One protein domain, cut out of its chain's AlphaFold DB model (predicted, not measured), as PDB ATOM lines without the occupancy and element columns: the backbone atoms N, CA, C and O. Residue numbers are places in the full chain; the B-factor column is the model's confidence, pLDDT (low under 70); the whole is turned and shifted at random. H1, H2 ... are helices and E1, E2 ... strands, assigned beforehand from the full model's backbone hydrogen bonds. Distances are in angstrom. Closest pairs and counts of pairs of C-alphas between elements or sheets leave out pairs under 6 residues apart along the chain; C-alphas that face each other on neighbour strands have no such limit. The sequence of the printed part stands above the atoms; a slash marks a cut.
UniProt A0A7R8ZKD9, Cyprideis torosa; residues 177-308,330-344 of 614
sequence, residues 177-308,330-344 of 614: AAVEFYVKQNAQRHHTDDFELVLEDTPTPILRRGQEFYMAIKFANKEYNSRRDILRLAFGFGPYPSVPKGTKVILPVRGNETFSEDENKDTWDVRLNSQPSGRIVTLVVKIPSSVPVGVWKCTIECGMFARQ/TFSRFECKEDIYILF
ATOM      1  N   ALA A 177      28.992 -13.360  36.060       96.50
ATOM      2  CA  ALA A 177      28.885 -12.086  36.764       96.50
ATOM      3  C   ALA A 177      30.260 -11.435  36.959       96.50
ATOM      4  O   ALA A 177      30.390 -10.224  36.815       96.50
ATOM      5  N   ALA A 178      31.259 -12.238  37.329       96.69
ATOM      6  CA  ALA A 178      32.622 -11.790  37.582       96.69
ATOM      7  C   ALA A 178      33.609 -12.956  37.448       96.69
ATOM      8  O   ALA A 178      33.238 -14.118  37.653       96.69
ATOM      9  N   VAL A 179      34.861 -12.615  37.157       97.69
ATOM     10  CA  VAL A 179      36.014 -13.518  37.157       97.69
ATOM     11  C   VAL A 179      37.047 -12.944  38.123       97.69
ATOM     12  O   VAL A 179      37.260 -11.739  38.141       97.69
ATOM     13  N   GLU A 180      37.639 -13.800  38.945       96.94
ATOM     14  CA  GLU A 180      38.703 -13.460  39.890       96.94
ATOM     15  C   GLU A 180      39.944 -14.283  39.541       96.94
ATOM     16  O   GLU A 180      39.858 -15.507  39.432       96.94
ATOM     17  N   PHE A 181      41.091 -13.631  39.373       97.81
ATOM     18  CA  PHE A 181      42.357 -14.281  39.019       97.81
ATOM     19  C   PHE A 181      43.273 -14.519  40.221       97.81
ATOM     20  O   PHE A 181      44.397 -14.962  40.023       97.81
ATOM     21  N   TYR A 182      42.840 -14.214  41.449       97.50
ATOM     22  CA  TYR A 182      43.629 -14.363  42.678       97.50
ATOM     23  C   TYR A 182      45.040 -13.785  42.529       97.50
ATOM     24  O   TYR A 182      46.037 -14.431  42.866       97.50
ATOM     25  N   VAL A 183      45.120 -12.582  41.953       98.31
ATOM     26  CA  VAL A 183      46.360 -12.026  41.393       98.31
ATOM     27  C   VAL A 183      47.493 -12.034  42.414       98.31
ATOM     28  O   VAL A 183      48.555 -12.583  42.140       98.31
ATOM     29  N   LYS A 184      47.244 -11.535  43.628       97.62
ATOM     30  CA  LYS A 184      48.260 -11.441  44.689       97.62
ATOM     31  C   LYS A 184      48.730 -12.816  45.181       97.62
ATOM     32  O   LYS A 184      49.918 -13.015  45.412       97.62
ATOM     33  N   GLN A 185      47.823 -13.787  45.317       97.94
ATOM     34  CA  GLN A 185      48.169 -15.142  45.765       97.94
ATOM     35  C   GLN A 185      48.932 -15.917  44.690       97.94
ATOM     36  O   GLN A 185      49.885 -16.634  44.998       97.94
ATOM     37  N   ASN A 186      48.522 -15.778  43.429       98.62
ATOM     38  CA  ASN A 186      49.247 -16.367  42.314       98.62
ATOM     39  C   ASN A 186      50.629 -15.725  42.178       98.62
ATOM     40  O   ASN A 186      51.610 -16.453  42.056       98.62
ATOM     41  N   ALA A 187      50.738 -14.403  42.302       98.62
ATOM     42  CA  ALA A 187      52.008 -13.704  42.158       98.62
ATOM     43  C   ALA A 187      53.083 -14.197  43.144       98.62
ATOM     44  O   ALA A 187      54.195 -14.517  42.731       98.62
ATOM     45  N   GLN A 188      52.717 -14.413  44.413       98.31
ATOM     46  CA  GLN A 188      53.620 -14.999  45.417       98.31
ATOM     47  C   GLN A 188      54.132 -16.389  45.016       98.31
ATOM     48  O   GLN A 188      55.298 -16.724  45.222       98.31
ATOM     49  N   ARG A 189      53.263 -17.227  44.437       98.12
ATOM     50  CA  ARG A 189      53.639 -18.575  43.976       98.12
ATOM     51  C   ARG A 189      54.510 -18.523  42.727       98.12
ATOM     52  O   ARG A 189      55.326 -19.418  42.531       98.12
ATOM     53  N   HIS A 190      54.294 -17.531  41.872       98.62
ATOM     54  CA  HIS A 190      54.996 -17.357  40.605       98.62
ATOM     55  C   HIS A 190      56.247 -16.472  40.721       98.62
ATOM     56  O   HIS A 190      56.925 -16.282  39.715       98.62
ATOM     57  N   HIS A 191      56.595 -15.967  41.911       98.50
ATOM     58  CA  HIS A 191      57.706 -15.027  42.109       98.50
ATOM     59  C   HIS A 191      57.563 -13.787  41.211       98.50
ATOM     60  O   HIS A 191      58.459 -13.448  40.425       98.50
ATOM     61  N   THR A 192      56.374 -13.193  41.253       98.75
ATOM     62  CA  THR A 192      55.971 -11.996  40.499       98.75
ATOM     63  C   THR A 192      55.251 -10.983  41.399       98.75
ATOM     64  O   THR A 192      54.615 -10.059  40.907       98.75
ATOM     65  N   ASP A 193      55.335 -11.148  42.718       98.19
ATOM     66  CA  ASP A 193      54.695 -10.295  43.722       98.19
ATOM     67  C   ASP A 193      55.375  -8.934  43.923       98.19
ATOM     68  O   ASP A 193      54.736  -8.027  44.448       98.19
ATOM     69  N   ASP A 194      56.613  -8.778  43.447       98.00
ATOM     70  CA  ASP A 194      57.340  -7.503  43.474       98.00
ATOM     71  C   ASP A 194      56.924  -6.545  42.342       98.00
ATOM     72  O   ASP A 194      57.201  -5.353  42.437       98.00
ATOM     73  N   PHE A 195      56.259  -7.030  41.281       98.69
ATOM     74  CA  PHE A 195      55.798  -6.169  40.183       98.69
ATOM     75  C   PHE A 195      54.746  -5.172  40.677       98.69
ATOM     76  O   PHE A 195      53.703  -5.574  41.194       98.69
ATOM     77  N   GLU A 196      54.958  -3.881  40.438       98.44
ATOM     78  CA  GLU A 196      54.046  -2.817  40.879       98.44
ATOM     79  C   GLU A 196      52.634  -2.991  40.301       98.44
ATOM     80  O   GLU A 196      51.650  -2.857  41.031       98.44
ATOM     81  N   LEU A 197      52.533  -3.474  39.057       97.88
ATOM     82  CA  LEU A 197      51.275  -3.843  38.391       97.88
ATOM     83  C   LEU A 197      50.416  -4.856  39.183       97.88
ATOM     84  O   LEU A 197      49.202  -4.922  38.995       97.88
ATOM     85  N   VAL A 198      51.013  -5.685  40.051       97.75
ATOM     86  CA  VAL A 198      50.300  -6.637  40.935       97.75
ATOM     87  C   VAL A 198      49.803  -5.958  42.219       97.75
ATOM     88  O   VAL A 198      48.870  -6.444  42.873       97.75
ATOM     89  N   LEU A 199      50.436  -4.852  42.608       95.06
ATOM     90  CA  LEU A 199      50.198  -4.137  43.859       95.06
ATOM     91  C   LEU A 199      49.165  -3.011  43.720       95.06
ATOM     92  O   LEU A 199      48.571  -2.639  44.735       95.06
ATOM     93  N   GLU A 200      48.918  -2.539  42.498       92.81
ATOM     94  CA  GLU A 200      47.894  -1.549  42.149       92.81
ATOM     95  C   GLU A 200      46.469  -1.906  42.621       92.81
ATOM     96  O   GLU A 200      46.140  -3.057  42.941       92.81
ATOM     97  N   ASP A 201      45.587  -0.897  42.626       90.31
ATOM     98  CA  ASP A 201      44.164  -1.040  42.972       90.31
ATOM     99  C   ASP A 201      43.431  -2.017  42.039       90.31
ATOM    100  O   ASP A 201      42.550  -2.763  42.475       90.31
ATOM    101  N   THR A 202      43.814  -2.031  40.759       91.69
ATOM    102  CA  THR A 202      43.371  -3.006  39.754       91.69
ATOM    103  C   THR A 202      44.530  -3.936  39.409       91.69
ATOM    104  O   THR A 202      45.241  -3.689  38.436       91.69
ATOM    105  N   PRO A 203      44.753  -4.995  40.203       95.62
ATOM    106  CA  PRO A 203      45.955  -5.800  40.086       95.62
ATOM    107  C   PRO A 203      45.956  -6.595  38.777       95.62
ATOM    108  O   PRO A 203      44.984  -7.271  38.433       95.62
ATOM    109  N   THR A 204      47.080  -6.554  38.073       97.75
ATOM    110  CA  THR A 204      47.280  -7.243  36.798       97.75
ATOM    111  C   THR A 204      47.841  -8.651  37.031       97.75
ATOM    112  O   THR A 204      48.880  -8.795  37.678       97.75
ATOM    113  N   PRO A 205      47.208  -9.720  36.510       98.44
ATOM    114  CA  PRO A 205      47.760 -11.070  36.571       98.44
ATOM    115  C   PRO A 205      49.121 -11.180  35.860       98.44
ATOM    116  O   PRO A 205      49.197 -11.110  34.634       98.44
ATOM    117  N   ILE A 206      50.193 -11.424  36.622       98.81
ATOM    118  CA  ILE A 206      51.531 -11.728  36.090       98.81
ATOM    119  C   ILE A 206      51.930 -13.132  36.533       98.81
ATOM    120  O   ILE A 206      52.160 -13.394  37.713       98.81
ATOM    121  N   LEU A 207      52.000 -14.046  35.573       98.81
ATOM    122  CA  LEU A 207      52.216 -15.473  35.768       98.81
ATOM    123  C   LEU A 207      53.493 -15.917  35.053       98.81
ATOM    124  O   LEU A 207      53.966 -15.280  34.117       98.81
ATOM    125  N   ARG A 208      54.032 -17.066  35.456       98.81
ATOM    126  CA  ARG A 208      55.135 -17.743  34.761       98.81
ATOM    127  C   ARG A 208      54.636 -19.038  34.137       98.81
ATOM    128  O   ARG A 208      53.879 -19.772  34.773       98.81
ATOM    129  N   ARG A 209      55.058 -19.316  32.905       98.50
ATOM    130  CA  ARG A 209      54.703 -20.537  32.166       98.50
ATOM    131  C   ARG A 209      55.212 -21.807  32.862       98.50
ATOM    132  O   ARG A 209      56.041 -21.736  33.765       98.50
ATOM    133  N   GLY A 210      54.701 -22.976  32.488       97.06
ATOM    134  CA  GLY A 210      55.070 -24.250  33.133       97.06
ATOM    135  C   GLY A 210      54.542 -24.424  34.565       97.06
ATOM    136  O   GLY A 210      54.899 -25.390  35.235       97.06
ATOM    137  N   GLN A 211      53.721 -23.495  35.061       96.75
ATOM    138  CA  GLN A 211      53.221 -23.488  36.431       96.75
ATOM    139  C   GLN A 211      51.712 -23.220  36.469       96.75
ATOM    140  O   GLN A 211      51.147 -22.563  35.595       96.75
ATOM    141  N   GLU A 212      51.054 -23.783  37.479       97.44
ATOM    142  CA  GLU A 212      49.613 -23.672  37.697       97.44
ATOM    143  C   GLU A 212      49.220 -22.366  38.394       97.44
ATOM    144  O   GLU A 212      49.883 -21.958  39.351       97.44
ATOM    145  N   PHE A 213      48.075 -21.802  38.003       98.50
ATOM    146  CA  PHE A 213      47.457 -20.653  38.663       98.50
ATOM    147  C   PHE A 213      45.986 -20.910  39.010       98.50
ATOM    148  O   PHE A 213      45.315 -21.758  38.416       98.50
ATOM    149  N   TYR A 214      45.485 -20.162  39.988       98.31
ATOM    150  CA  TYR A 214      44.117 -20.270  40.488       98.31
ATOM    151  C   TYR A 214      43.236 -19.173  39.895       98.31
ATOM    152  O   TYR A 214      43.673 -18.034  39.766       98.31
ATOM    153  N   MET A 215      41.976 -19.483  39.602       97.94
ATOM    154  CA  MET A 215      40.965 -18.483  39.247       97.94
ATOM    155  C   MET A 215      39.582 -18.909  39.741       97.94
ATOM    156  O   MET A 215      39.346 -20.088  39.998       97.94
ATOM    157  N   ALA A 216      38.647 -17.974  39.857       97.38
ATOM    158  CA  ALA A 216      37.258 -18.262  40.178       97.38
ATOM    159  C   ALA A 216      36.296 -17.546  39.234       97.38
ATOM    160  O   ALA A 216      36.546 -16.439  38.768       97.38
ATOM    161  N   ILE A 217      35.168 -18.195  38.970       97.50
ATOM    162  CA  ILE A 217      34.093 -17.675  38.130       97.50
ATOM    163  C   ILE A 217      32.831 -17.626  38.981       97.50
ATOM    164  O   ILE A 217      32.392 -18.649  39.513       97.50
ATOM    165  N   LYS A 218      32.241 -16.436  39.102       97.06
ATOM    166  CA  LYS A 218      30.957 -16.224  39.772       97.06
ATOM    167  C   LYS A 218      29.854 -16.119  38.730       97.06
ATOM    168  O   LYS A 218      29.922 -15.273  37.842       97.06
ATOM    169  N   PHE A 219      28.805 -16.919  38.871       96.19
ATOM    170  CA  PHE A 219      27.639 -16.889  37.992       96.19
ATOM    171  C   PHE A 219      26.505 -16.034  38.570       96.19
ATOM    172  O   PHE A 219      26.245 -16.029  39.775       96.19
ATOM    173  N   ALA A 220      25.809 -15.300  37.701       94.38
ATOM    174  CA  ALA A 220      24.722 -14.402  38.082       94.38
ATOM    175  C   ALA A 220      23.408 -15.154  38.336       94.38
ATOM    176  O   ALA A 220      22.687 -14.848  39.284       94.38
ATOM    177  N   ASN A 221      23.090 -16.130  37.483       92.06
ATOM    178  CA  ASN A 221      21.740 -16.681  37.364       92.06
ATOM    179  C   ASN A 221      21.536 -18.037  38.050       92.06
ATOM    180  O   ASN A 221      20.475 -18.249  38.630       92.06
ATOM    181  N   LYS A 222      22.512 -18.950  38.006       91.06
ATOM    182  CA  LYS A 222      22.379 -20.305  38.570       91.06
ATOM    183  C   LYS A 222      23.731 -20.910  38.957       91.06
ATOM    184  O   LYS A 222      24.777 -20.345  38.652       91.06
ATOM    185  N   GLU A 223      23.690 -22.045  39.646       92.88
ATOM    186  CA  GLU A 223      24.874 -22.845  39.979       92.88
ATOM    187  C   GLU A 223      25.352 -23.647  38.762       92.88
ATOM    188  O   GLU A 223      24.547 -24.029  37.910       92.88
ATOM    189  N   TYR A 224      26.659 -23.904  38.687       91.56
ATOM    190  CA  TYR A 224      27.255 -24.702  37.618       91.56
ATOM    191  C   TYR A 224      26.994 -26.194  37.837       91.56
ATOM    192  O   TYR A 224      27.315 -26.744  38.890       91.56
ATOM    193  N   ASN A 225      26.468 -26.865  36.813       88.44
ATOM    194  CA  ASN A 225      26.285 -28.309  36.797       88.44
ATOM    195  C   ASN A 225      27.031 -28.933  35.612       88.44
ATOM    196  O   ASN A 225      26.574 -28.846  34.473       88.44
ATOM    197  N   SER A 226      28.124 -29.651  35.881       86.19
ATOM    198  CA  SER A 226      28.988 -30.262  34.854       86.19
ATOM    199  C   SER A 226      28.292 -31.263  33.922       86.19
ATOM    200  O   SER A 226      28.810 -31.561  32.848       86.19
ATOM    201  N   ARG A 227      27.111 -31.784  34.293       84.12
ATOM    202  CA  ARG A 227      26.324 -32.700  33.447       84.12
ATOM    203  C   ARG A 227      25.406 -31.981  32.462       84.12
ATOM    204  O   ARG A 227      24.944 -32.605  31.513       84.12
ATOM    205  N   ARG A 228      25.068 -30.715  32.716       84.44
ATOM    206  CA  ARG A 228      24.086 -29.945  31.926       84.44
ATOM    207  C   ARG A 228      24.702 -28.732  31.248       84.44
ATOM    208  O   ARG A 228      24.317 -28.396  30.129       84.44
ATOM    209  N   ASP A 229      25.649 -28.106  31.922       88.56
ATOM    210  CA  ASP A 229      26.277 -26.874  31.492       88.56
ATOM    211  C   ASP A 229      27.610 -27.161  30.811       88.56
ATOM    212  O   ASP A 229      28.405 -27.994  31.252       88.56
ATOM    213  N   ILE A 230      27.869 -26.418  29.742       90.75
ATOM    214  CA  ILE A 230      29.164 -26.391  29.078       90.75
ATOM    215  C   ILE A 230      29.877 -25.137  29.570       90.75
ATOM    216  O   ILE A 230      29.376 -24.034  29.387       90.75
ATOM    217  N   LEU A 231      31.056 -25.302  30.161       94.12
ATOM    218  CA  LEU A 231      31.922 -24.202  30.573       94.12
ATOM    219  C   LEU A 231      33.281 -24.379  29.898       94.12
ATOM    220  O   LEU A 231      33.874 -25.457  29.973       94.12
ATOM    221  N   ARG A 232      33.764 -23.340  29.218       95.75
ATOM    222  CA  ARG A 232      35.070 -23.329  28.554       95.75
ATOM    223  C   ARG A 232      35.825 -22.057  28.905       95.75
ATOM    224  O   ARG A 232      35.243 -20.976  28.897       95.75
ATOM    225  N   LEU A 233      37.120 -22.196  29.152       98.00
ATOM    226  CA  LEU A 233      38.052 -21.074  29.192       98.00
ATOM    227  C   LEU A 233      38.715 -20.972  27.823       98.00
ATOM    228  O   LEU A 233      39.240 -21.967  27.330       98.00
ATOM    229  N   ALA A 234      38.706 -19.803  27.202       97.69
ATOM    230  CA  ALA A 234      39.461 -19.546  25.988       97.69
ATOM    231  C   ALA A 234      40.560 -18.529  26.293       97.69
ATOM    232  O   ALA A 234      40.260 -17.420  26.727       97.69
ATOM    233  N   PHE A 235      41.815 -18.900  26.052       98.44
ATOM    234  CA  PHE A 235      42.950 -17.981  26.142       98.44
ATOM    235  C   PHE A 235      43.479 -17.692  24.740       98.44
ATOM    236  O   PHE A 235      43.628 -18.614  23.932       98.44
ATOM    237  N   GLY A 236      43.734 -16.422  24.435       98.06
ATOM    238  CA  GLY A 236      44.239 -15.971  23.139       98.06
ATOM    239  C   GLY A 236      45.442 -15.045  23.279       98.06
ATOM    240  O   GLY A 236      45.488 -14.228  24.194       98.06
ATOM    241  N   PHE A 237      46.389 -15.173  22.351       97.81
ATOM    242  CA  PHE A 237      47.629 -14.411  22.288       97.81
ATOM    243  C   PHE A 237      47.812 -13.751  20.923       97.81
ATOM    244  O   PHE A 237      47.687 -14.400  19.877       97.81
ATOM    245  N   GLY A 238      48.150 -12.464  20.948       95.31
ATOM    246  CA  GLY A 238      48.331 -11.648  19.753       95.31
ATOM    247  C   GLY A 238      47.028 -11.286  19.026       95.31
ATOM    248  O   GLY A 238      45.934 -11.649  19.463       95.31
ATOM    249  N   PRO A 239      47.132 -10.569  17.893       94.12
ATOM    250  CA  PRO A 239      45.982 -10.006  17.181       94.12
ATOM    251  C   PRO A 239      45.136 -11.063  16.462       94.12
ATOM    252  O   PRO A 239      43.936 -10.881  16.275       94.12
ATOM    253  N   TYR A 240      45.746 -12.196  16.087       94.56
ATOM    254  CA  TYR A 240      45.070 -13.297  15.394       94.56
ATOM    255  C   TYR A 240      45.335 -14.647  16.087       94.56
ATOM    256  O   TYR A 240      46.085 -15.481  15.560       94.56
ATOM    257  N   PRO A 241      44.737 -14.884  17.273       95.56
ATOM    258  CA  PRO A 241      44.923 -16.111  18.042       95.56
ATOM    259  C   PRO A 241      44.511 -17.364  17.256       95.56
ATOM    260  O   PRO A 241      43.406 -17.441  16.714       95.56
ATOM    261  N   SER A 242      45.370 -18.384  17.236       95.50
ATOM    262  CA  SER A 242      45.170 -19.606  16.455       95.50
ATOM    263  C   SER A 242      45.639 -20.852  17.207       95.50
ATOM    264  O   SER A 242      46.752 -20.892  17.729       95.50
ATOM    265  N   VAL A 243      44.788 -21.889  17.234       93.88
ATOM    266  CA  VAL A 243      45.071 -23.146  17.950       93.88
ATOM    267  C   VAL A 243      46.274 -23.884  17.344       93.88
ATOM    268  O   VAL A 243      47.200 -24.177  18.094       93.88
ATOM    269  N   PRO A 244      46.363 -24.107  16.013       92.62
ATOM    270  CA  PRO A 244      47.540 -24.744  15.410       92.62
ATOM    271  C   PRO A 244      48.857 -23.995  15.632       92.62
ATOM    272  O   PRO A 244      49.918 -24.606  15.608       92.62
ATOM    273  N   LYS A 245      48.802 -22.671  15.830       89.94
ATOM    274  CA  LYS A 245      49.990 -21.844  16.088       89.94
ATOM    275  C   LYS A 245      50.368 -21.781  17.572       89.94
ATOM    276  O   LYS A 245      51.327 -21.097  17.910       89.94
ATOM    277  N   GLY A 246      49.601 -22.424  18.458       92.50
ATOM    278  CA  GLY A 246      49.807 -22.349  19.905       92.50
ATOM    279  C   GLY A 246      49.496 -20.977  20.513       92.50
ATOM    280  O   GLY A 246      49.833 -20.740  21.666       92.50
ATOM    281  N   THR A 247      48.846 -20.075  19.766       96.06
ATOM    282  CA  THR A 247      48.464 -18.729  20.231       96.06
ATOM    283  C   THR A 247      46.993 -18.641  20.634       96.06
ATOM    284  O   THR A 247      46.499 -17.568  20.954       96.06
ATOM    285  N   LYS A 248      46.258 -19.758  20.620       97.50
ATOM    286  CA  LYS A 248      44.911 -19.876  21.189       97.50
ATOM    287  C   LYS A 248      44.733 -21.245  21.822       97.50
ATOM    288  O   LYS A 248      45.129 -22.246  21.233       97.50
ATOM    289  N   VAL A 249      44.057 -21.301  22.960       97.00
ATOM    290  CA  VAL A 249      43.656 -22.555  23.599       97.00
ATOM    291  C   VAL A 249      42.220 -22.458  24.103       97.00
ATOM    292  O   VAL A 249      41.765 -21.385  24.492       97.00
ATOM    293  N   ILE A 250      41.491 -23.574  24.049       96.25
ATOM    294  CA  ILE A 250      40.125 -23.702  24.567       96.25
ATOM    295  C   ILE A 250      40.104 -24.878  25.543       96.25
ATOM    296  O   ILE A 250      40.313 -26.021  25.142       96.25
ATOM    297  N   LEU A 251      39.830 -24.594  26.812       95.88
ATOM    298  CA  LEU A 251      39.867 -25.536  27.924       95.88
ATOM    299  C   LEU A 251      38.451 -25.834  28.425       95.88
ATOM    300  O   LEU A 251      37.857 -25.003  29.116       95.88
ATOM    301  N   PRO A 252      37.871 -26.996  28.076       94.06
ATOM    302  CA  PRO A 252      36.571 -27.401  28.592       94.06
ATOM    303  C   PRO A 252      36.676 -27.849  30.054       94.06
ATOM    304  O   PRO A 252      37.393 -28.795  30.368       94.06
ATOM    305  N   VAL A 253      35.889 -27.236  30.935       92.38
ATOM    306  CA  VAL A 253      35.795 -27.626  32.348       92.38
ATOM    307  C   VAL A 253      34.863 -28.834  32.465       92.38
ATOM    308  O   VAL A 253      33.663 -28.730  32.206       92.38
ATOM    309  N   ARG A 254      35.417 -30.001  32.825       85.06
ATOM    310  CA  ARG A 254      34.689 -31.292  32.862       85.06
ATOM    311  C   ARG A 254      34.150 -31.687  34.241       85.06
ATOM    312  O   ARG A 254      33.543 -32.743  34.373       85.06
ATOM    313  N   GLY A 255      34.353 -30.850  35.257       81.31
ATOM    314  CA  GLY A 255      33.947 -31.142  36.634       81.31
ATOM    315  C   GLY A 255      34.871 -32.106  37.389       81.31
ATOM    316  O   GLY A 255      34.490 -32.594  38.446       81.31
ATOM    317  N   ASN A 256      36.064 -32.383  36.857       84.94
ATOM    318  CA  ASN A 256      37.067 -33.230  37.503       84.94
ATOM    319  C   ASN A 256      37.937 -32.401  38.458       84.94
ATOM    320  O   ASN A 256      38.272 -31.258  38.145       84.94
ATOM    321  N   GLU A 257      38.341 -32.990  39.582       86.94
ATOM    322  CA  GLU A 257      39.285 -32.385  40.542       86.94
ATOM    323  C   GLU A 257      40.751 -32.734  40.246       86.94
ATOM    324  O   GLU A 257      41.659 -32.200  40.878       86.94
ATOM    325  N   THR A 258      40.990 -33.605  39.265       88.00
ATOM    326  CA  THR A 258      42.314 -33.980  38.765       88.00
ATOM    327  C   THR A 258      42.500 -33.473  37.339       88.00
ATOM    328  O   THR A 258      41.531 -33.329  36.588       88.00
ATOM    329  N   PHE A 259      43.752 -33.222  36.964       89.38
ATOM    330  CA  PHE A 259      44.110 -32.985  35.568       89.38
ATOM    331  C   PHE A 259      43.870 -34.239  34.721       89.38
ATOM    332  O   PHE A 259      43.761 -35.357  35.234       89.38
ATOM    333  N   SER A 260      43.756 -34.026  33.420       85.12
ATOM    334  CA  SER A 260      43.642 -35.063  32.411       85.12
ATOM    335  C   SER A 260      44.910 -35.920  32.399       85.12
ATOM    336  O   SER A 260      46.028 -35.409  32.472       85.12
ATOM    337  N   GLU A 261      44.735 -37.236  32.291       77.50
ATOM    338  CA  GLU A 261      45.830 -38.174  32.052       77.50
ATOM    339  C   GLU A 261      46.241 -38.074  30.579       77.50
ATOM    340  O   GLU A 261      45.720 -38.783  29.723       77.50
ATOM    341  N   ASP A 262      47.108 -37.113  30.275       72.06
ATOM    342  CA  ASP A 262      47.727 -36.960  28.960       72.06
ATOM    343  C   ASP A 262      49.137 -37.572  28.985       72.06
ATOM    344  O   ASP A 262      49.874 -37.430  29.968       72.06
ATOM    345  N   GLU A 263      49.519 -38.263  27.910       63.91
ATOM    346  CA  GLU A 263      50.872 -38.817  27.759       63.91
ATOM    347  C   GLU A 263      51.911 -37.689  27.737       63.91
ATOM    348  O   GLU A 263      53.015 -37.833  28.272       63.91
ATOM    349  N   ASN A 264      51.532 -36.534  27.174       68.81
ATOM    350  CA  ASN A 264      52.330 -35.322  27.231       68.81
ATOM    351  C   ASN A 264      51.960 -34.491  28.465       68.81
ATOM    352  O   ASN A 264      50.938 -33.810  28.505       68.81
ATOM    353  N   LYS A 265      52.839 -34.509  29.470       74.25
ATOM    354  CA  LYS A 265      52.645 -33.762  30.717       74.25
ATOM    355  C   LYS A 265      52.775 -32.245  30.554       74.25
ATOM    356  O   LYS A 265      52.433 -31.556  31.508       74.25
ATOM    357  N   ASP A 266      53.230 -31.709  29.423       88.88
ATOM    358  CA  ASP A 266      53.389 -30.263  29.211       88.88
ATOM    359  C   ASP A 266      52.318 -29.687  28.271       88.88
ATOM    360  O   ASP A 266      52.602 -29.175  27.188       88.88
ATOM    361  N   THR A 267      51.051 -29.808  28.667       92.19
ATOM    362  CA  THR A 267      49.894 -29.300  27.916       92.19
ATOM    363  C   THR A 267      49.009 -28.417  28.793       92.19
ATOM    364  O   THR A 267      49.059 -28.465  30.027       92.19
ATOM    365  N   TRP A 268      48.230 -27.545  28.144       95.31
ATOM    366  CA  TRP A 268      47.262 -26.709  28.841       95.31
ATOM    367  C   TRP A 268      46.147 -27.589  29.376       95.31
ATOM    368  O   TRP A 268      45.587 -28.397  28.635       95.31
ATOM    369  N   ASP A 269      45.774 -27.373  30.630       95.12
ATOM    370  CA  ASP A 269      44.697 -28.132  31.247       95.12
ATOM    371  C   ASP A 269      43.996 -27.325  32.341       95.12
ATOM    372  O   ASP A 269      44.510 -26.314  32.826       95.12
ATOM    373  N   VAL A 270      42.802 -27.762  32.723       96.44
ATOM    374  CA  VAL A 270      42.002 -27.135  33.772       96.44
ATOM    375  C   VAL A 270      41.290 -28.185  34.608       96.44
ATOM    376  O   VAL A 270      40.670 -29.115  34.093       96.44
ATOM    377  N   ARG A 271      41.311 -27.983  35.923       95.00
ATOM    378  CA  ARG A 271      40.568 -28.795  36.887       95.00
ATOM    379  C   ARG A 271      39.796 -27.917  37.860       95.00
ATOM    380  O   ARG A 271      40.116 -26.743  38.051       95.00
ATOM    381  N   LEU A 272      38.794 -28.500  38.503       94.69
ATOM    382  CA  LEU A 272      38.182 -27.903  39.680       94.69
ATOM    383  C   LEU A 272      39.191 -27.916  40.835       94.69
ATOM    384  O   LEU A 272      39.876 -28.915  41.059       94.69
ATOM    385  N   ASN A 273      39.280 -26.811  41.574       92.00
ATOM    386  CA  ASN A 273      40.041 -26.789  42.822       92.00
ATOM    387  C   ASN A 273      39.302 -27.545  43.939       92.00
ATOM    388  O   ASN A 273      39.913 -28.223  44.755       92.00
ATOM    389  N   SER A 274      37.980 -27.406  43.955       86.19
ATOM    390  CA  SER A 274      37.052 -28.072  44.859       86.19
ATOM    391  C   SER A 274      35.695 -28.183  44.172       86.19
ATOM    392  O   SER A 274      35.439 -27.473  43.191       86.19
ATOM    393  N   GLN A 275      34.798 -29.007  44.716       81.25
ATOM    394  CA  GLN A 275      33.402 -29.003  44.280       81.25
ATOM    395  C   GLN A 275      32.828 -27.573  44.274       81.25
ATOM    396  O   GLN A 275      33.137 -26.791  45.185       81.25
ATOM    397  N   PRO A 276      32.020 -27.208  43.258       81.38
ATOM    398  CA  PRO A 276      31.389 -25.897  43.194       81.38
ATOM    399  C   PRO A 276      30.600 -25.615  44.473       81.38
ATOM    400  O   PRO A 276      29.844 -26.465  44.944       81.38
ATOM    401  N   SER A 277      30.776 -24.420  45.030       79.94
ATOM    402  CA  SER A 277      30.054 -23.979  46.222       79.94
ATOM    403  C   SER A 277      29.145 -22.821  45.836       79.94
ATOM    404  O   SER A 277      29.603 -21.732  45.474       79.94
ATOM    405  N   GLY A 278      27.836 -23.071  45.844       88.75
ATOM    406  CA  GLY A 278      26.848 -22.115  45.359       88.75
ATOM    407  C   GLY A 278      27.087 -21.735  43.892       88.75
ATOM    408  O   GLY A 278      27.274 -22.582  43.020       88.75
ATOM    409  N   ARG A 279      27.109 -20.429  43.604       93.56
ATOM    410  CA  ARG A 279      27.298 -19.889  42.242       93.56
ATOM    411  C   ARG A 279      28.758 -19.606  41.885       93.56
ATOM    412  O   ARG A 279      29.006 -18.859  40.940       93.56
ATOM    413  N   ILE A 280      29.712 -20.140  42.646       95.31
ATOM    414  CA  ILE A 280      31.142 -19.911  42.431       95.31
ATOM    415  C   ILE A 280      31.820 -21.230  42.068       95.31
ATOM    416  O   ILE A 280      31.692 -22.234  42.771       95.31
ATOM    417  N   VAL A 281      32.572 -21.203  40.972       95.62
ATOM    418  CA  VAL A 281      33.446 -22.296  40.547       95.62
ATOM    419  C   VAL A 281      34.885 -21.829  40.678       95.62
ATOM    420  O   VAL A 281      35.260 -20.838  40.057       95.62
ATOM    421  N   THR A 282      35.680 -22.546  41.469       96.75
ATOM    422  CA  THR A 282      37.119 -22.289  41.618       96.75
ATOM    423  C   THR A 282      37.897 -23.303  40.793       96.75
ATOM    424  O   THR A 282      37.643 -24.506  40.874       96.75
ATOM    425  N   LEU A 283      38.838 -22.815  39.998       97.56
ATOM    426  CA  LEU A 283      39.585 -23.565  39.002       97.56
ATOM    427  C   LEU A 283      41.080 -23.465  39.277       97.56
ATOM    428  O   LEU A 283      41.565 -22.451  39.778       97.56
ATOM    429  N   VAL A 284      41.795 -24.513  38.885       98.00
ATOM    430  CA  VAL A 284      43.249 -24.494  38.743       98.00
ATOM    431  C   VAL A 284      43.568 -24.742  37.280       98.00
ATOM    432  O   VAL A 284      43.116 -25.734  36.702       98.00
ATOM    433  N   VAL A 285      44.309 -23.818  36.679       97.88
ATOM    434  CA  VAL A 285      44.688 -23.849  35.268       97.88
ATOM    435  C   VAL A 285      46.184 -24.107  35.177       97.88
ATOM    436  O   VAL A 285      46.977 -23.443  35.841       97.88
ATOM    437  N   LYS A 286      46.565 -25.067  34.343       96.06
ATOM    438  CA  LYS A 286      47.951 -25.428  34.068       96.06
ATOM    439  C   LYS A 286      48.422 -24.760  32.782       96.06
ATOM    440  O   LYS A 286      47.776 -24.909  31.745       96.06
ATOM    441  N   ILE A 287      49.555 -24.065  32.854       97.44
ATOM    442  CA  ILE A 287      50.208 -23.421  31.709       97.44
ATOM    443  C   ILE A 287      51.393 -24.299  31.270       97.44
ATOM    444  O   ILE A 287      52.248 -24.573  32.110       97.44
ATOM    445  N   PRO A 288      51.501 -24.713  29.995       96.38
ATOM    446  CA  PRO A 288      52.692 -25.392  29.491       96.38
ATOM    447  C   PRO A 288      53.958 -24.539  29.586       96.38
ATOM    448  O   PRO A 288      53.904 -23.316  29.457       96.38
ATOM    449  N   SER A 289      55.115 -25.177  29.722       96.12
ATOM    450  CA  SER A 289      56.436 -24.541  29.734       96.12
ATOM    451  C   SER A 289      56.843 -23.969  28.373       96.12
ATOM    452  O   SER A 289      57.700 -23.097  28.298       96.12
ATOM    453  N   SER A 290      56.205 -24.406  27.286       94.44
ATOM    454  CA  SER A 290      56.483 -23.954  25.914       94.44
ATOM    455  C   SER A 290      55.634 -22.763  25.445       94.44
ATOM    456  O   SER A 290      55.844 -22.257  24.339       94.44
ATOM    457  N   VAL A 291      54.684 -22.296  26.264       96.50
ATOM    458  CA  VAL A 291      53.750 -21.218  25.899       96.50
ATOM    459  C   VAL A 291      54.496 -19.930  25.517       96.50
ATOM    460  O   VAL A 291      55.468 -19.565  26.191       96.50
ATOM    461  N   PRO A 292      54.050 -19.224  24.455       97.81
ATOM    462  CA  PRO A 292      54.545 -17.892  24.128       97.81
ATOM    463  C   PRO A 292      54.418 -16.883  25.269       97.81
ATOM    464  O   PRO A 292      53.347 -16.749  25.863       97.81
ATOM    465  N   VAL A 293      55.498 -16.148  25.544       98.38
ATOM    466  CA  VAL A 293      55.482 -15.103  26.573       98.38
ATOM    467  C   VAL A 293      54.891 -13.800  26.039       98.38
ATOM    468  O   VAL A 293      55.073 -13.457  24.868       98.38
ATOM    469  N   GLY A 294      54.193 -13.073  26.906       98.19
ATOM    470  CA  GLY A 294      53.552 -11.796  26.605       98.19
ATOM    471  C   GLY A 294      52.144 -11.692  27.186       98.19
ATOM    472  O   GLY A 294      51.817 -12.381  28.152       98.19
ATOM    473  N   VAL A 295      51.319 -10.826  26.595       98.44
ATOM    474  CA  VAL A 295      49.968 -10.504  27.075       98.44
ATOM    475  C   VAL A 295      48.902 -11.407  26.453       98.44
ATOM    476  O   VAL A 295      48.648 -11.362  25.249       98.44
ATOM    477  N   TRP A 296      48.247 -12.202  27.294       98.44
ATOM    478  CA  TRP A 296      47.154 -13.102  26.946       98.44
ATOM    479  C   TRP A 296      45.803 -12.537  27.391       98.44
ATOM    480  O   TRP A 296      45.669 -11.969  28.473       98.44
ATOM    481  N   LYS A 297      44.770 -12.762  26.574       98.25
ATOM    482  CA  LYS A 297      43.373 -12.432  26.890       98.25
ATOM    483  C   LYS A 297      42.596 -13.690  27.255       98.25
ATOM    484  O   LYS A 297      42.790 -14.735  26.632       98.25
ATOM    485  N   CYS A 298      41.690 -13.580  28.227       98.31
ATOM    486  CA  CYS A 298      40.816 -14.669  28.659       98.31
ATOM    487  C   CYS A 298      39.345 -14.379  28.329       98.31
ATOM    488  O   CYS A 298      38.823 -13.297  28.596       98.31
ATOM    489  N   THR A 299      38.644 -15.376  27.797       98.12
ATOM    490  CA  THR A 299      37.198 -15.345  27.562       98.12
ATOM    491  C   THR A 299      36.562 -16.582  28.177       98.12
ATOM    492  O   THR A 299      37.023 -17.702  27.961       98.12
ATOM    493  N   ILE A 300      35.470 -16.397  28.912       97.94
ATOM    494  CA  ILE A 300      34.664 -17.492  29.446       97.94
ATOM    495  C   ILE A 300      33.509 -17.756  28.485       97.94
ATOM    496  O   ILE A 300      32.697 -16.865  28.228       97.94
ATOM    497  N   GLU A 301      33.415 -18.977  27.964       95.38
ATOM    498  CA  GLU A 301      32.296 -19.407  27.124       95.38
ATOM    499  C   GLU A 301      31.399 -20.373  27.904       95.38
ATOM    500  O   GLU A 301      31.841 -21.416  28.393       95.38
ATOM    501  N   CYS A 302      30.121 -20.027  28.008       92.88
ATOM    502  CA  CYS A 302      29.098 -20.786  28.712       92.88
ATOM    503  C   CYS A 302      28.027 -21.252  27.731       92.88
ATOM    504  O   CYS A 302      27.442 -20.432  27.037       92.88
ATOM    505  N   GLY A 303      27.735 -22.544  27.686       88.81
ATOM    506  CA  GLY A 303      26.672 -23.128  26.871       88.81
ATOM    507  C   GLY A 303      25.907 -24.191  27.650       88.81
ATOM    508  O   GLY A 303      26.096 -24.359  28.855       88.81
ATOM    509  N   MET A 304      25.055 -24.937  26.960       80.88
ATOM    510  CA  MET A 304      24.311 -26.055  27.538       80.88
ATOM    511  C   MET A 304      24.279 -27.231  26.573       80.88
ATOM    512  O   MET A 304      24.266 -27.042  25.356       80.88
ATOM    513  N   PHE A 305      24.235 -28.448  27.111       71.44
ATOM    514  CA  PHE A 305      23.909 -29.621  26.307       71.44
ATOM    515  C   PHE A 305      22.415 -29.582  25.951       71.44
ATOM    516  O   PHE A 305      21.579 -29.389  26.838       71.44
ATOM    517  N   ALA A 306      22.066 -29.754  24.671       59.19
ATOM    518  CA  ALA A 306      20.660 -29.821  24.273       59.19
ATOM    519  C   ALA A 306      19.961 -31.006  24.950       59.19
ATOM    520  O   ALA A 306      20.519 -32.101  25.073       59.19
ATOM    521  N   ARG A 307      18.714 -30.786  25.369       54.31
ATOM    522  CA  ARG A 307      17.816 -31.870  25.764       54.31
ATOM    523  C   ARG A 307      17.289 -32.521  24.494       54.31
ATOM    524  O   ARG A 307      16.587 -31.868  23.732       54.31
ATOM    525  N   GLN A 308      17.552 -33.808  24.296       44.09
ATOM    526  CA  GLN A 308      16.755 -34.583  23.354       44.09
ATOM    527  C   GLN A 308      15.458 -34.976  24.072       44.09
ATOM    528  O   GLN A 308      15.446 -35.855  24.933       44.09
ATOM    529  N   THR A 330      24.841 -21.156  20.664       64.56
ATOM    530  CA  THR A 330      24.252 -21.012  22.022       64.56
ATOM    531  C   THR A 330      25.297 -20.899  23.130       64.56
ATOM    532  O   THR A 330      25.140 -21.458  24.215       64.56
ATOM    533  N   PHE A 331      26.392 -20.184  22.859       76.81
ATOM    534  CA  PHE A 331      27.364 -19.822  23.890       76.81
ATOM    535  C   PHE A 331      27.182 -18.362  24.316       76.81
ATOM    536  O   PHE A 331      27.300 -17.453  23.498       76.81
ATOM    537  N   SER A 332      26.941 -18.133  25.606       87.69
ATOM    538  CA  SER A 332      27.188 -16.839  26.236       87.69
ATOM    539  C   SER A 332      28.696 -16.656  26.391       87.69
ATOM    540  O   SER A 332      29.394 -17.580  26.814       87.69
ATOM    541  N   ARG A 333      29.204 -15.478  26.026       93.50
ATOM    542  CA  ARG A 333      30.618 -15.122  26.147       93.50
ATOM    543  C   ARG A 333      30.794 -13.988  27.139       93.50
ATOM    544  O   ARG A 333      30.041 -13.019  27.106       93.50
ATOM    545  N   PHE A 334      31.800 -14.118  27.991       96.69
ATOM    546  CA  PHE A 334      32.245 -13.077  28.905       96.69
ATOM    547  C   PHE A 334      33.732 -12.825  28.673       96.69
ATOM    548  O   PHE A 334      34.555 -13.715  28.895       96.69
ATOM    549  N   GLU A 335      34.069 -11.633  28.194       96.94
ATOM    550  CA  GLU A 335      35.454 -11.200  28.017       96.94
ATOM    551  C   GLU A 335      35.985 -10.677  29.352       96.94
ATOM    552  O   GLU A 335      35.394  -9.776  29.952       96.94
ATOM    553  N   CYS A 336      37.075 -11.271  29.841       97.06
ATOM    554  CA  CYS A 336      37.752 -10.763  31.028       97.06
ATOM    555  C   CYS A 336      38.427  -9.435  30.671       97.06
ATOM    556  O   CYS A 336      38.941  -9.277  29.562       97.06
ATOM    557  N   LYS A 337      38.401  -8.475  31.597       94.19
ATOM    558  CA  LYS A 337      38.946  -7.133  31.347       94.19
ATOM    559  C   LYS A 337      40.464  -7.116  31.489       94.19
ATOM    560  O   LYS A 337      41.134  -6.334  30.824       94.19
ATOM    561  N   GLU A 338      40.964  -7.976  32.362       94.62
ATOM    562  CA  GLU A 338      42.347  -8.067  32.786       94.62
ATOM    563  C   GLU A 338      43.231  -8.619  31.663       94.62
ATOM    564  O   GLU A 338      42.902  -9.609  31.001       94.62
ATOM    565  N   ASP A 339      44.386  -7.984  31.485       96.06
ATOM    566  CA  ASP A 339      45.497  -8.529  30.717       96.06
ATOM    567  C   ASP A 339      46.277  -9.535  31.557       96.06
ATOM    568  O   ASP A 339      46.595  -9.271  32.711       96.06
ATOM    569  N   ILE A 340      46.594 -10.697  30.984       98.56
ATOM    570  CA  ILE A 340      47.337 -11.749  31.682       98.56
ATOM    571  C   ILE A 340      48.740 -11.818  31.096       98.56
ATOM    572  O   ILE A 340      48.932 -12.319  29.988       98.56
ATOM    573  N   TYR A 341      49.735 -11.355  31.842       98.81
ATOM    574  CA  TYR A 341      51.131 -11.523  31.459       98.81
ATOM    575  C   TYR A 341      51.572 -12.953  31.764       98.81
ATOM    576  O   TYR A 341      51.464 -13.418  32.898       98.81
ATOM    577  N   ILE A 342      52.096 -13.649  30.758       98.81
ATOM    578  CA  ILE A 342      52.774 -14.936  30.928       98.81
ATOM    579  C   ILE A 342      54.255 -14.732  30.609       98.81
ATOM    580  O   ILE A 342      54.600 -14.331  29.500       98.81
ATOM    581  N   LEU A 343      55.118 -15.010  31.582       98.88
ATOM    582  CA  LEU A 343      56.570 -14.830  31.534       98.88
ATOM    583  C   LEU A 343      57.305 -16.179  31.453       98.88
ATOM    584  O   LEU A 343      56.722 -17.242  31.696       98.88
ATOM    585  N   PHE A 344      58.608 -16.134  31.170       98.88
ATOM    586  CA  PHE A 344      59.503 -17.287  31.297       98.88
ATOM    587  C   PHE A 344      59.639 -17.734  32.764       98.88
ATOM    588  O   PHE A 344      59.474 -16.934  33.698       98.88
TER     589      PHE A 344
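What this domain is: This is residues 177 to 308 and 330 to 344 of the 614 residues of a protein of Cyprideis torosa (UniProt A0A7R8ZKD9). Two strongly twisted sheets are stacked face to face as a sandwich, their strands crossed at 39 degrees; the larger is a branched sheet of E2, E4, E5, E8, E9 and E10, the other holds E1, E3, E7 and E6. Two short helices, H1 and H2, sit at the E2 end. The printed part has 147 residues, in the order E1 H1 H2 E2 E3 E4 E5 E6 E7 E8 E9 E10; the smaller sheet runs E1 - E3 - E7 - E6, antiparallel throughout, while the branched one is mixed. The class is mostly strand, though under half of the residues are in named elements. The whole is compact, with a radius of gyration of the C-alphas of 15.1 A and spans of 50 by 35 by 30 A.

Where its parts are: Begin with E8, residues 294 to 304, the longest strand: from C-alpha 294 at (53.552, -11.796, 26.605) it runs 32.5 A to C-alpha 304 at (24.311, -26.055, 27.538). In the same branched sheet find E4, residues 229 to 237, 26.4 A; E5, residues 248 to 253, 16.4 A; E9, residues 332 to 335; E10, residues 340 to 343; and E2, residues 206 to 208. In the other sheet look for E3, residues 212 to 219, 23.0 A; E7, 280 to 286, 19.6 A; E6, 269 to 272; and E1, 177 to 180, which begins at (28.885, -12.086, 36.764). H1 is residues 183 to 190, 10.2 A, and H2 is 196 to 199.

How they stand to each other: Look first beside E8: antiparallel E4 lies on one side, with N 232 and O 301 2.8 A apart, and antiparallel E9 and E10 on the other, with N 300 and O 334 2.8 A and N 296 and O 340 2.8 A. E4 and E5 form a hairpin, with N 251 and O 233 2.7 A apart. E2 is parallel to E10, with N 207 and O 341 at 2.8 A. In the other sheet the neighbour strands are antiparallel, with N and O atoms within hydrogen-bond range: N 283 and O 215 across E7 and E3 at 2.8 A, N 180 and O 216 across E1 and E3 at 2.9 A, and N 284 and O 271 across the hairpin E6 and E7 at 2.9 A. Between the sheets, the closest C-alphas of E5 and E6 are those of Val 253 and Val 270, 6.4 A apart. H1 only grazes both sheets; its closest C-alphas to E2 are those of His 190 and Arg 208, 5.9 A. H1 and H2 touch, the closest C-alphas being those of Lys 184 and Val 198, 6.4 A. Every O i to N i+4 pair in H1 is within hydrogen-bond range; H2 is too short for one.

The domain as a whole: The two C-alphas farthest apart, those of Asp 194 and Gln 308, are 52.8 A apart. Residues 309 to 329 are not printed, and C-alphas 308 and 330 stand 15.6 A apart across that cut. Of the links printed whole, E5 to E6, residues 254 to 268, is long. The mean pLDDT of the printed part is 92.5; look for values under 70 at residues 263 to 264, 306 to 308 and 330.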